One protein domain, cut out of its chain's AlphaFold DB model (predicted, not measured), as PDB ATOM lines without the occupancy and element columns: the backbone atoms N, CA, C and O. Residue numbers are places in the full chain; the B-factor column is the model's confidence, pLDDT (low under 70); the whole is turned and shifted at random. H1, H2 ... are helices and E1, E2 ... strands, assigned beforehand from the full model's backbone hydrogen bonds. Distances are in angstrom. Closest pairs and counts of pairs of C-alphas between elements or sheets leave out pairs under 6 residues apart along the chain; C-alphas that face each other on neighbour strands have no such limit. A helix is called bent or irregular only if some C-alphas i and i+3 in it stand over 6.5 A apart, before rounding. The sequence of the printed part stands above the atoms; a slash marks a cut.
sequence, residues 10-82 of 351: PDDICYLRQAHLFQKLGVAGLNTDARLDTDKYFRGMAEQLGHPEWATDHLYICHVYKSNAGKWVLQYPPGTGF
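What this domain is: This is residues 10 to 82 of the 351 residues of an uncharacterized protein of Bradyrhizobiaceae bacterium (UniProt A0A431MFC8). A floor of helices, with the kinked helix H1 in the middle, H2 on one side of it and H3 on the other, bears a small strand hairpin, E1 and E2, whose turn points away from the helices. A long loop, residues 49 to 62, joins H2 to the hairpin. You have 73 residues printed, with three named helices and two named strands in the order H1 H2 E1 E2 H3; the sheet, E1 - E2, is antiparallel, and the class is mostly helix. The whole is compact, with a radius of gyration of the C-alphas of 11.4 A, and rounded, spanning 30 by 27 by 20 A.

Where its parts are: Find C-alpha 10 at (63.465, 98.416, 93.276); from there H1 runs through residues 10 to 30, 19.2 A, with a kink of 119 degrees near residue 24. It is irregular: C-alphas 24 and 27 are 9.4 A apart. Next come H2, residues 41 to 48, 10.6 A; E1, residues 63 to 66, beginning at C-alpha 63 (74.372, 97.706, 94.464); E2, residues 71 to 74; and H3, residues 78 to 82, ending at C-alpha 82 (67.276, 104.408, 108.657).

How they stand to each other: Look at residues 13 to 17 of H1, which alone touch H2; the closest C-alphas, of Arg 17 and Phe 42, are 6.4 A apart. The two form a helical hairpin, at a shallow tilt of 17 degrees, opposite ways. H1 touches H3, closest at the C-alphas of Ala 19 and Gly 81, 4.1 A. The closest C-alphas of H1 and E2, of Cys 14 and Leu 74, are 6.9 A apart; H1 and E1 are only just apart, at 8.1 A. In the hairpin of E1 and E2, N 64 and O 73 are within hydrogen-bond range at 2.9 A. Every O i to N i+4 pair is within range in H2 and H3, and 13 of 17 in H1.

The domain as a whole: The two C-alphas farthest apart, of Gln 48 and Asn 68, are 32.0 A from each other. The printed part has no cut; the link from H2 to E1 is long. Look for pLDDT under 70 at residue 10 and residues 52 to 59.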
ATOM      1  N   PRO A  10      62.203  97.785  92.892       64.69
ATOM      2  CA  PRO A  10      63.465  98.416  93.276       64.69
ATOM      3  C   PRO A  10      63.484  98.825  94.757       64.69
ATOM      4  O   PRO A  10      64.320  98.349  95.513       64.69
ATOM      5  N   ASP A  11      62.549  99.670  95.201       70.94
ATOM      6  CA  ASP A  11      62.559 100.270  96.545       70.94
ATOM      7  C   ASP A  11      62.484  99.241  97.685       70.94
ATOM      8  O   ASP A  11      63.122  99.439  98.724       70.94
ATOM      9  N   ASP A  12      61.765  98.136  97.485       75.81
ATOM     10  CA  ASP A  12      61.697  97.030  98.442       75.81
ATOM     11  C   ASP A  12      63.059  96.376  98.626       75.81
ATOM     12  O   ASP A  12      63.487  96.128  99.750       75.81
ATOM     13  N   ILE A  13      63.785  96.145  97.534       80.38
ATOM     14  CA  ILE A  13      65.107  95.529  97.601       80.38
ATOM     15  C   ILE A  13      66.120  96.524  98.155       80.38
ATOM     16  O   ILE A  13      66.885  96.177  99.052       80.38
ATOM     17  N   CYS A  14      66.130  97.768  97.670       87.50
ATOM     18  CA  CYS A  14      67.169  98.716  98.049       87.50
ATOM     19  C   CYS A  14      66.994  99.227  99.491       87.50
ATOM     20  O   CYS A  14      67.905  99.119 100.316       87.50
ATOM     21  N   TYR A  15      65.832  99.807  99.809       92.50
ATOM     22  CA  TYR A  15      65.634 100.503 101.081       92.50
ATOM     23  C   TYR A  15      65.323  99.551 102.231       92.50
ATOM     24  O   TYR A  15      65.789  99.808 103.340       92.50
ATOM     25  N   LEU A  16      64.596  98.446 102.004       91.69
ATOM     26  CA  LEU A  16      64.362  97.478 103.085       91.69
ATOM     27  C   LEU A  16      65.636  96.703 103.417       91.69
ATOM     28  O   LEU A  16      65.854  96.391 104.582       91.69
ATOM     29  N   ARG A  17      66.525  96.461 102.441       91.75
ATOM     30  CA  ARG A  17      67.869  95.945 102.736       91.75
ATOM     31  C   ARG A  17      68.641  96.895 103.642       91.75
ATOM     32  O   ARG A  17      69.217  96.460 104.635       91.75
ATOM     33  N   GLN A  18      68.643  98.187 103.323       94.62
ATOM     34  CA  GLN A  18      69.300  99.187 104.160       94.62
ATOM     35  C   GLN A  18      68.675  99.259 105.564       94.62
ATOM     36  O   GLN A  18      69.400  99.317 106.553       94.62
ATOM     37  N   ALA A  19      67.344  99.201 105.662       95.94
ATOM     38  CA  ALA A  19      66.626  99.168 106.935       95.94
ATOM     39  C   ALA A  19      67.008  97.950 107.781       95.94
ATOM     40  O   ALA A  19      67.322  98.088 108.961       95.94
ATOM     41  N   HIS A  20      67.064  96.776 107.157       94.88
ATOM     42  CA  HIS A  20      67.466  95.536 107.803       94.88
ATOM     43  C   HIS A  20      68.906  95.605 108.344       94.88
ATOM     44  O   HIS A  20      69.164  95.217 109.484       94.88
ATOM     45  N   LEU A  21      69.846  96.189 107.588       95.69
ATOM     46  CA  LEU A  21      71.211  96.426 108.077       95.69
ATOM     47  C   LEU A  21      71.225  97.314 109.330       95.69
ATOM     48  O   LEU A  21      71.937  97.006 110.284       95.69
ATOM     49  N   PHE A  22      70.416  98.378 109.375       97.25
ATOM     50  CA  PHE A  22      70.269  99.206 110.579       97.25
ATOM     51  C   PHE A  22      69.636  98.445 111.751       97.25
ATOM     52  O   PHE A  22      70.060  98.626 112.891       97.25
ATOM     53  N   GLN A  23      68.660  97.573 111.497       96.06
ATOM     54  CA  GLN A  23      68.010  96.766 112.537       96.06
ATOM     55  C   GLN A  23      68.963  95.745 113.162       96.06
ATOM     56  O   GLN A  23      68.943  95.544 114.374       96.06
ATOM     57  N   LYS A  24      69.823  95.122 112.350       95.56
ATOM     58  CA  LYS A  24      70.783  94.110 112.812       95.56
ATOM     59  C   LYS A  24      72.049  94.710 113.414       95.56
ATOM     60  O   LYS A  24      72.564  94.183 114.395       95.56
ATOM     61  N   LEU A  25      72.572  95.775 112.807       96.06
ATOM     62  CA  LEU A  25      73.911  96.299 113.095       96.06
ATOM     63  C   LEU A  25      73.891  97.678 113.774       96.06
ATOM     64  O   LEU A  25      74.950  98.236 114.076       96.06
ATOM     65  N   GLY A  26      72.716  98.267 114.004       95.69
ATOM     66  CA  GLY A  26      72.597  99.632 114.508       95.69
ATOM     67  C   GLY A  26      73.282 100.626 113.569       95.69
ATOM     68  O   GLY A  26      73.147 100.545 112.350       95.69
ATOM     69  N   VAL A  27      74.079 101.546 114.117       95.62
ATOM     70  CA  VAL A  27      74.812 102.563 113.332       95.62
ATOM     71  C   VAL A  27      75.784 101.940 112.319       95.62
ATOM     72  O   VAL A  27      76.023 102.525 111.261       95.62
ATOM     73  N   ALA A  28      76.299 100.733 112.581       96.19
ATOM     74  CA  ALA A  28      77.149 100.027 111.622       96.19
ATOM     75  C   ALA A  28      76.397  99.614 110.339       96.19
ATOM     76  O   ALA A  28      77.044  99.305 109.339       96.19
ATOM     77  N   GLY A  29      75.061  99.720 110.314       95.19
ATOM     78  CA  GLY A  29      74.232  99.592 109.110       95.19
ATOM     79  C   GLY A  29      74.486 100.662 108.037       95.19
ATOM     80  O   GLY A  29      74.006 100.525 106.915       95.19
ATOM     81  N   LEU A  30      75.287 101.697 108.335       96.94
ATOM     82  CA  LEU A  30      75.822 102.615 107.321       96.94
ATOM     83  C   LEU A  30      76.767 101.922 106.328       96.94
ATOM     84  O   LEU A  30      76.921 102.411 105.211       96.94
ATOM     85  N   ASN A  31      77.408 100.815 106.713       96.75
ATOM     86  CA  ASN A  31      78.184  99.984 105.798       96.75
ATOM     87  C   ASN A  31      77.228  99.068 105.026       96.75
ATOM     88  O   ASN A  31      76.647  98.151 105.602       96.75
ATOM     89  N   THR A  32      77.075  99.313 103.728       94.69
ATOM     90  CA  THR A  32      76.098  98.621 102.877       94.69
ATOM     91  C   THR A  32      76.738  97.576 101.970       94.69
ATOM     92  O   THR A  32      76.198  97.265 100.911       94.69
ATOM     93  N   ASP A  33      77.888  97.029 102.379       93.62
ATOM     94  CA  ASP A  33      78.555  95.933 101.674       93.62
ATOM     95  C   ASP A  33      77.602  94.739 101.503       93.62
ATOM     96  O   ASP A  33      77.069  94.200 102.479       93.62
ATOM     97  N   ALA A  34      77.416  94.294 100.260       89.81
ATOM     98  CA  ALA A  34      76.592  93.141  99.914       89.81
ATOM     99  C   ALA A  34      77.016  91.869 100.674       89.81
ATOM    100  O   ALA A  34      76.178  91.024 100.980       89.81
ATOM    101  N   ARG A  35      78.298  91.755 101.061       89.06
ATOM    102  CA  ARG A  35      78.823  90.632 101.862       89.06
ATOM    103  C   ARG A  35      78.218  90.533 103.262       89.06
ATOM    104  O   ARG A  35      78.305  89.478 103.881       89.06
ATOM    105  N   LEU A  36      77.589  91.594 103.763       89.06
ATOM    106  CA  LEU A  36      76.918  91.600 105.064       89.06
ATOM    107  C   LEU A  36      75.550  90.891 105.036       89.06
ATOM    108  O   LEU A  36      74.753  91.050 105.955       89.06
ATOM    109  N   ASP A  37      75.233  90.100 104.003       85.31
ATOM    110  CA  ASP A  37      74.014  89.274 103.915       85.31
ATOM    111  C   ASP A  37      74.108  87.961 104.706       85.31
ATOM    112  O   ASP A  37      73.856  86.870 104.198       85.31
ATOM    113  N   THR A  38      74.518  88.064 105.969       84.44
ATOM    114  CA  THR A  38      74.843  86.896 106.805       84.44
ATOM    115  C   THR A  38      73.645  85.990 107.106       84.44
ATOM    116  O   THR A  38      73.823  84.784 107.271       84.44
ATOM    117  N   ASP A  39      72.427  86.533 107.123       85.69
ATOM    118  CA  ASP A  39      71.177  85.803 107.351       85.69
ATOM    119  C   ASP A  39      70.380  85.542 106.062       85.69
ATOM    120  O   ASP A  39      69.243  85.074 106.120       85.69
ATOM    121  N   LYS A  40      70.997  85.775 104.893       86.31
ATOM    122  CA  LYS A  40      70.397  85.579 103.564       86.31
ATOM    123  C   LYS A  40      69.135  86.421 103.333       86.31
ATOM    124  O   LYS A  40      68.312  86.054 102.490       86.31
ATOM    125  N   TYR A  41      68.963  87.531 104.054       85.88
ATOM    126  CA  TYR A  41      67.825  88.434 103.882       85.88
ATOM    127  C   TYR A  41      67.713  88.950 102.442       85.88
ATOM    128  O   TYR A  41      66.647  88.868 101.830       85.88
ATOM    129  N   PHE A  42      68.811  89.466 101.880       81.94
ATOM    130  CA  PHE A  42      68.826  90.037 100.532       81.94
ATOM    131  C   PHE A  42      68.501  88.971  99.486       81.94
ATOM    132  O   PHE A  42      67.628  89.184  98.642       81.94
ATOM    133  N   ARG A  43      69.132  87.796  99.607       80.00
ATOM    134  CA  ARG A  43      68.805  86.613  98.802       80.00
ATOM    135  C   ARG A  43      67.315  86.269  98.856       80.00
ATOM    136  O   ARG A  43      66.677  86.144  97.814       80.00
ATOM    137  N   GLY A  44      66.765  86.116 100.061       83.38
ATOM    138  CA  GLY A  44      65.369  85.725 100.251       83.38
ATOM    139  C   GLY A  44      64.396  86.752  99.673       83.38
ATOM    140  O   GLY A  44      63.405  86.380  99.049       83.38
ATOM    141  N   MET A  45      64.703  88.043  99.817       80.94
ATOM    142  CA  MET A  45      63.898  89.123  99.244       80.94
ATOM    143  C   MET A  45      63.927  89.113  97.710       80.94
ATOM    144  O   MET A  45      62.882  89.247  97.074       80.94
ATOM    145  N   ALA A  46      65.098  88.912  97.101       78.88
ATOM    146  CA  ALA A  46      65.228  88.857  95.647       78.88
ATOM    147  C   ALA A  46      64.482  87.651  95.043       78.88
ATOM    148  O   ALA A  46      63.758  87.801  94.057       78.88
ATOM    149  N   GLU A  47      64.572  86.477  95.680       79.94
ATOM    150  CA  GLU A  47      63.813  85.279  95.296       79.94
ATOM    151  C   GLU A  47      62.292  85.524  95.388       79.94
ATOM    152  O   GLU A  47      61.557  85.225  94.444       79.94
ATOM    153  N   GLN A  48      61.812  86.154  96.470       79.81
ATOM    154  CA  GLN A  48      60.391  86.500  96.644       79.81
ATOM    155  C   GLN A  48      59.853  87.499  95.613       79.81
ATOM    156  O   GLN A  48      58.642  87.552  95.388       79.81
ATOM    157  N   LEU A  49      60.725  88.319  95.031       74.94
ATOM    158  CA  LEU A  49      60.366  89.320  94.028       74.94
ATOM    159  C   LEU A  49      60.517  88.803  92.592       74.94
ATOM    160  O   LEU A  49      60.310  89.563  91.651       74.94
ATOM    161  N   GLY A  50      60.821  87.513  92.412       74.62
ATOM    162  CA  GLY A  50      60.938  86.901  91.089       74.62
ATOM    163  C   GLY A  50      62.264  87.205  90.391       74.62
ATOM    164  O   GLY A  50      62.332  87.132  89.166       74.62
ATOM    165  N   HIS A  51      63.317  87.511  91.154       72.75
ATOM    166  CA  HIS A  51      64.678  87.714  90.656       72.75
ATOM    167  C   HIS A  51      65.607  86.576  91.124       72.75
ATOM    168  O   HIS A  51      66.464  86.789  91.983       72.75
ATOM    169  N   PRO A  52      65.458  85.346  90.589       65.75
ATOM    170  CA  PRO A  52      66.249  84.190  91.017       65.75
ATOM    171  C   PRO A  52      67.744  84.313  90.670       65.75
ATOM    172  O   PRO A  52      68.576  83.699  91.331       65.75
ATOM    173  N   GLU A  53      68.101  85.144  89.688       66.50
ATOM    174  CA  GLU A  53      69.484  85.426  89.266       66.50
ATOM    175  C   GLU A  53      70.156  86.543  90.092       66.50
ATOM    176  O   GLU A  53      71.005  87.277  89.603       66.50
ATOM    177  N   TRP A  54      69.787  86.700  91.363       66.06
ATOM    178  CA  TRP A  54      70.280  87.778  92.235       66.06
ATOM    179  C   TRP A  54      71.795  87.734  92.526       66.06
ATOM    180  O   TRP A  54      72.348  88.715  93.023       66.06
ATOM    181  N   ALA A  55      72.451  86.596  92.261       59.81
ATOM    182  CA  ALA A  55      73.845  86.313  92.617       59.81
ATOM    183  C   ALA A  55      74.780  86.052  91.423       59.81
ATOM    184  O   ALA A  55      75.934  85.686  91.640       59.81
ATOM    185  N   THR A  56      74.328  86.193  90.173       59.81
ATOM    186  CA  THR A  56      75.265  86.203  89.036       59.81
ATOM    187  C   THR A  56      76.151  87.450  89.128       59.81
ATOM    188  O   THR A  56      75.705  88.479  89.636       59.81
ATOM    189  N   ASP A  57      77.406  87.360  88.661       48.91
ATOM    190  CA  ASP A  57      78.533  88.291  88.923       48.91
ATOM    191  C   ASP A  57      78.297  89.791  88.607       48.91
ATOM    192  O   ASP A  57      79.175  90.632  88.818       48.91
ATOM    193  N   HIS A  58      77.101  90.166  88.150       52.28
ATOM    194  CA  HIS A  58      76.717  91.514  87.744       52.28
ATOM    195  C   HIS A  58      75.308  91.956  88.205       52.28
ATOM    196  O   HIS A  58      74.836  92.994  87.745       52.28
ATOM    197  N   LEU A  59      74.627  91.217  89.097       60.34
ATOM    198  CA  LEU A  59      73.187  91.399  89.380       60.34
ATOM    199  C   LEU A  59      72.818  91.630  90.859       60.34
ATOM    200  O   LEU A  59      71.678  91.389  91.259       60.34
ATOM    201  N   TYR A  60      73.717  92.195  91.674       71.44
ATOM    202  CA  TYR A  60      73.298  92.755  92.965       71.44
ATOM    203  C   TYR A  60      72.392  93.973  92.729       71.44
ATOM    204  O   TYR A  60      72.864  95.094  92.530       71.44
ATOM    205  N   ILE A  61      71.077  93.755  92.749       79.12
ATOM    206  CA  ILE A  61      70.067  94.799  92.546       79.12
ATOM    207  C   ILE A  61      70.340  95.972  93.507       79.12
ATOM    208  O   ILE A  61      70.569  95.777  94.705       79.12
ATOM    209  N   CYS A  62      70.362  97.191  92.959       82.69
ATOM    210  CA  CYS A  62      70.683  98.450  93.650       82.69
ATOM    211  C   CYS A  62      72.105  98.589  94.220       82.69
ATOM    212  O   CYS A  62      72.380  99.604  94.871       82.69
ATOM    213  N   HIS A  63      72.987  97.604  94.027       88.50
ATOM    214  CA  HIS A  63      74.372  97.706  94.464       88.50
ATOM    215  C   HIS A  63      75.286  98.045  93.293       88.50
ATOM    216  O   HIS A  63      75.133  97.559  92.176       88.50
ATOM    217  N   VAL A  64      76.290  98.857  93.583       90.38
ATOM    218  CA  VAL A  64      77.304  99.274  92.623       90.38
ATOM    219  C   VAL A  64      78.659  98.876  93.177       90.38
ATOM    220  O   VAL A  64      78.958  99.132  94.346       90.38
ATOM    221  N   TYR A  65      79.495  98.256  92.348       91.44
ATOM    222  CA  TYR A  65      80.868  97.977  92.739       91.44
ATOM    223  C   TYR A  65      81.667  99.278  92.830       91.44
ATOM    224  O   TYR A  65      81.726 100.060  91.877       91.44
ATOM    225  N   LYS A  66      82.302  99.517  93.977       92.94
ATOM    226  CA  LYS A  66      83.172 100.671  94.210       92.94
ATOM    227  C   LYS A  66      84.606 100.192  94.325       92.94
ATOM    228  O   LYS A  66      85.018  99.704  95.375       92.94
ATOM    229  N   SER A  67      85.374 100.375  93.251       90.75
ATOM    230  CA  SER A  67      86.794 100.002  93.180       90.75
ATOM    231  C   SER A  67      87.611 100.597  94.328       90.75
ATOM    232  O   SER A  67      88.381  99.880  94.953       90.75
ATOM    233  N   ASN A  68      87.371 101.868  94.664       90.06
ATOM    234  CA  ASN A  68      88.061 102.567  95.754       90.06
ATOM    235  C   ASN A  68      87.815 101.946  97.139       90.06
ATOM    236  O   ASN A  68      88.654 102.086  98.022       90.06
ATOM    237  N   ALA A  69      86.674 101.280  97.338       90.50
ATOM    238  CA  ALA A  69      86.314 100.642  98.604       90.50
ATOM    239  C   ALA A  69      86.456  99.108  98.571       90.50
ATOM    240  O   ALA A  69      86.429  98.483  99.630       90.50
ATOM    241  N   GLY A  70      86.590  98.497  97.387       91.56
ATOM    242  CA  GLY A  70      86.676  97.045  97.192       91.56
ATOM    243  C   GLY A  70      85.388  96.282  97.531       91.56
ATOM    244  O   GLY A  70      85.457  95.134  97.980       91.56
ATOM    245  N   LYS A  71      84.220  96.927  97.382       92.88
ATOM    246  CA  LYS A  71      82.915  96.436  97.866       92.88
ATOM    247  C   LYS A  71      81.791  96.681  96.860       92.88
ATOM    248  O   LYS A  71      81.848  97.627  96.076       92.88
ATOM    249  N   TRP A  72      80.746  95.864  96.946       92.00
ATOM    250  CA  TRP A  72      79.449  96.112  96.311       92.00
ATOM    251  C   TRP A  72      78.549  96.808  97.322       92.00
ATOM    252  O   TRP A  72      78.278  96.231  98.368       92.00
ATOM    253  N   VAL A  73      78.115  98.037  97.046       93.50
ATOM    254  CA  VAL A  73      77.425  98.880  98.040       93.50
ATOM    255  C   VAL A  73      76.114  99.422  97.502       93.50
ATOM    256  O   VAL A  73      76.013  99.694  96.307       93.50
ATOM    257  N   LEU A  74      75.124  99.616  98.375       92.62
ATOM    258  CA  LEU A  74      73.855 100.237  97.992       92.62
ATOM    259  C   LEU A  74      74.070 101.663  97.472       92.62
ATOM    260  O   LEU A  74      74.758 102.467  98.103       92.62
ATOM    261  N   GLN A  75      73.424 101.995  96.353       91.44
ATOM    262  CA  GLN A  75      73.554 103.318  95.736       91.44
ATOM    263  C   GLN A  75      72.851 104.447  96.505       91.44
ATOM    264  O   GLN A  75      73.240 105.605  96.368       91.44
ATOM    265  N   TYR A  76      71.823 104.138  97.299       91.94
ATOM    266  CA  TYR A  76      70.928 105.147  97.871       91.94
ATOM    267  C   TYR A  76      71.425 105.744  99.201       91.94
ATOM    268  O   TYR A  76      72.027 105.031 100.011       91.94
ATOM    269  N   PRO A  77      71.101 107.024  99.478       95.56
ATOM    270  CA  PRO A  77      71.356 107.669 100.766       95.56
ATOM    271  C   PRO A  77      70.782 106.904 101.973       95.56
ATOM    272  O   PRO A  77      69.755 106.236 101.839       95.56
ATOM    273  N   PRO A  78      71.394 107.027 103.167       97.00
ATOM    274  CA  PRO A  78      71.062 106.196 104.328       97.00
ATOM    275  C   PRO A  78      69.744 106.540 105.027       97.00
ATOM    276  O   PRO A  78      69.221 105.728 105.787       97.00
ATOM    277  N   GLY A  79      69.208 107.743 104.826       97.25
ATOM    278  CA  GLY A  79      68.110 108.275 105.632       97.25
ATOM    279  C   GLY A  79      66.807 107.499 105.479       97.25
ATOM    280  O   GLY A  79      66.114 107.277 106.468       97.25
ATOM    281  N   THR A  80      66.466 107.059 104.266       96.25
ATOM    282  CA  THR A  80      65.208 106.332 104.031       96.25
ATOM    283  C   THR A  80      65.242 104.957 104.696       96.25
ATOM    284  O   THR A  80      64.308 104.614 105.419       96.25
ATOM    285  N   GLY A  81      66.330 104.194 104.521       96.25
ATOM    286  CA  GLY A  81      66.510 102.911 105.204       96.25
ATOM    287  C   GLY A  81      66.559 103.066 106.722       96.25
ATOM    288  O   GLY A  81      65.909 102.307 107.433       96.25
ATOM    289  N   PHE A  82      67.242 104.100 107.226       97.56
ATOM    290  CA  PHE A  82      67.276 104.408 108.657       97.56
ATOM    291  C   PHE A  82      65.877 104.673 109.235       97.56
ATOM    292  O   PHE A  82      65.547 104.152 110.294       97.56
TER     293      PHE A  82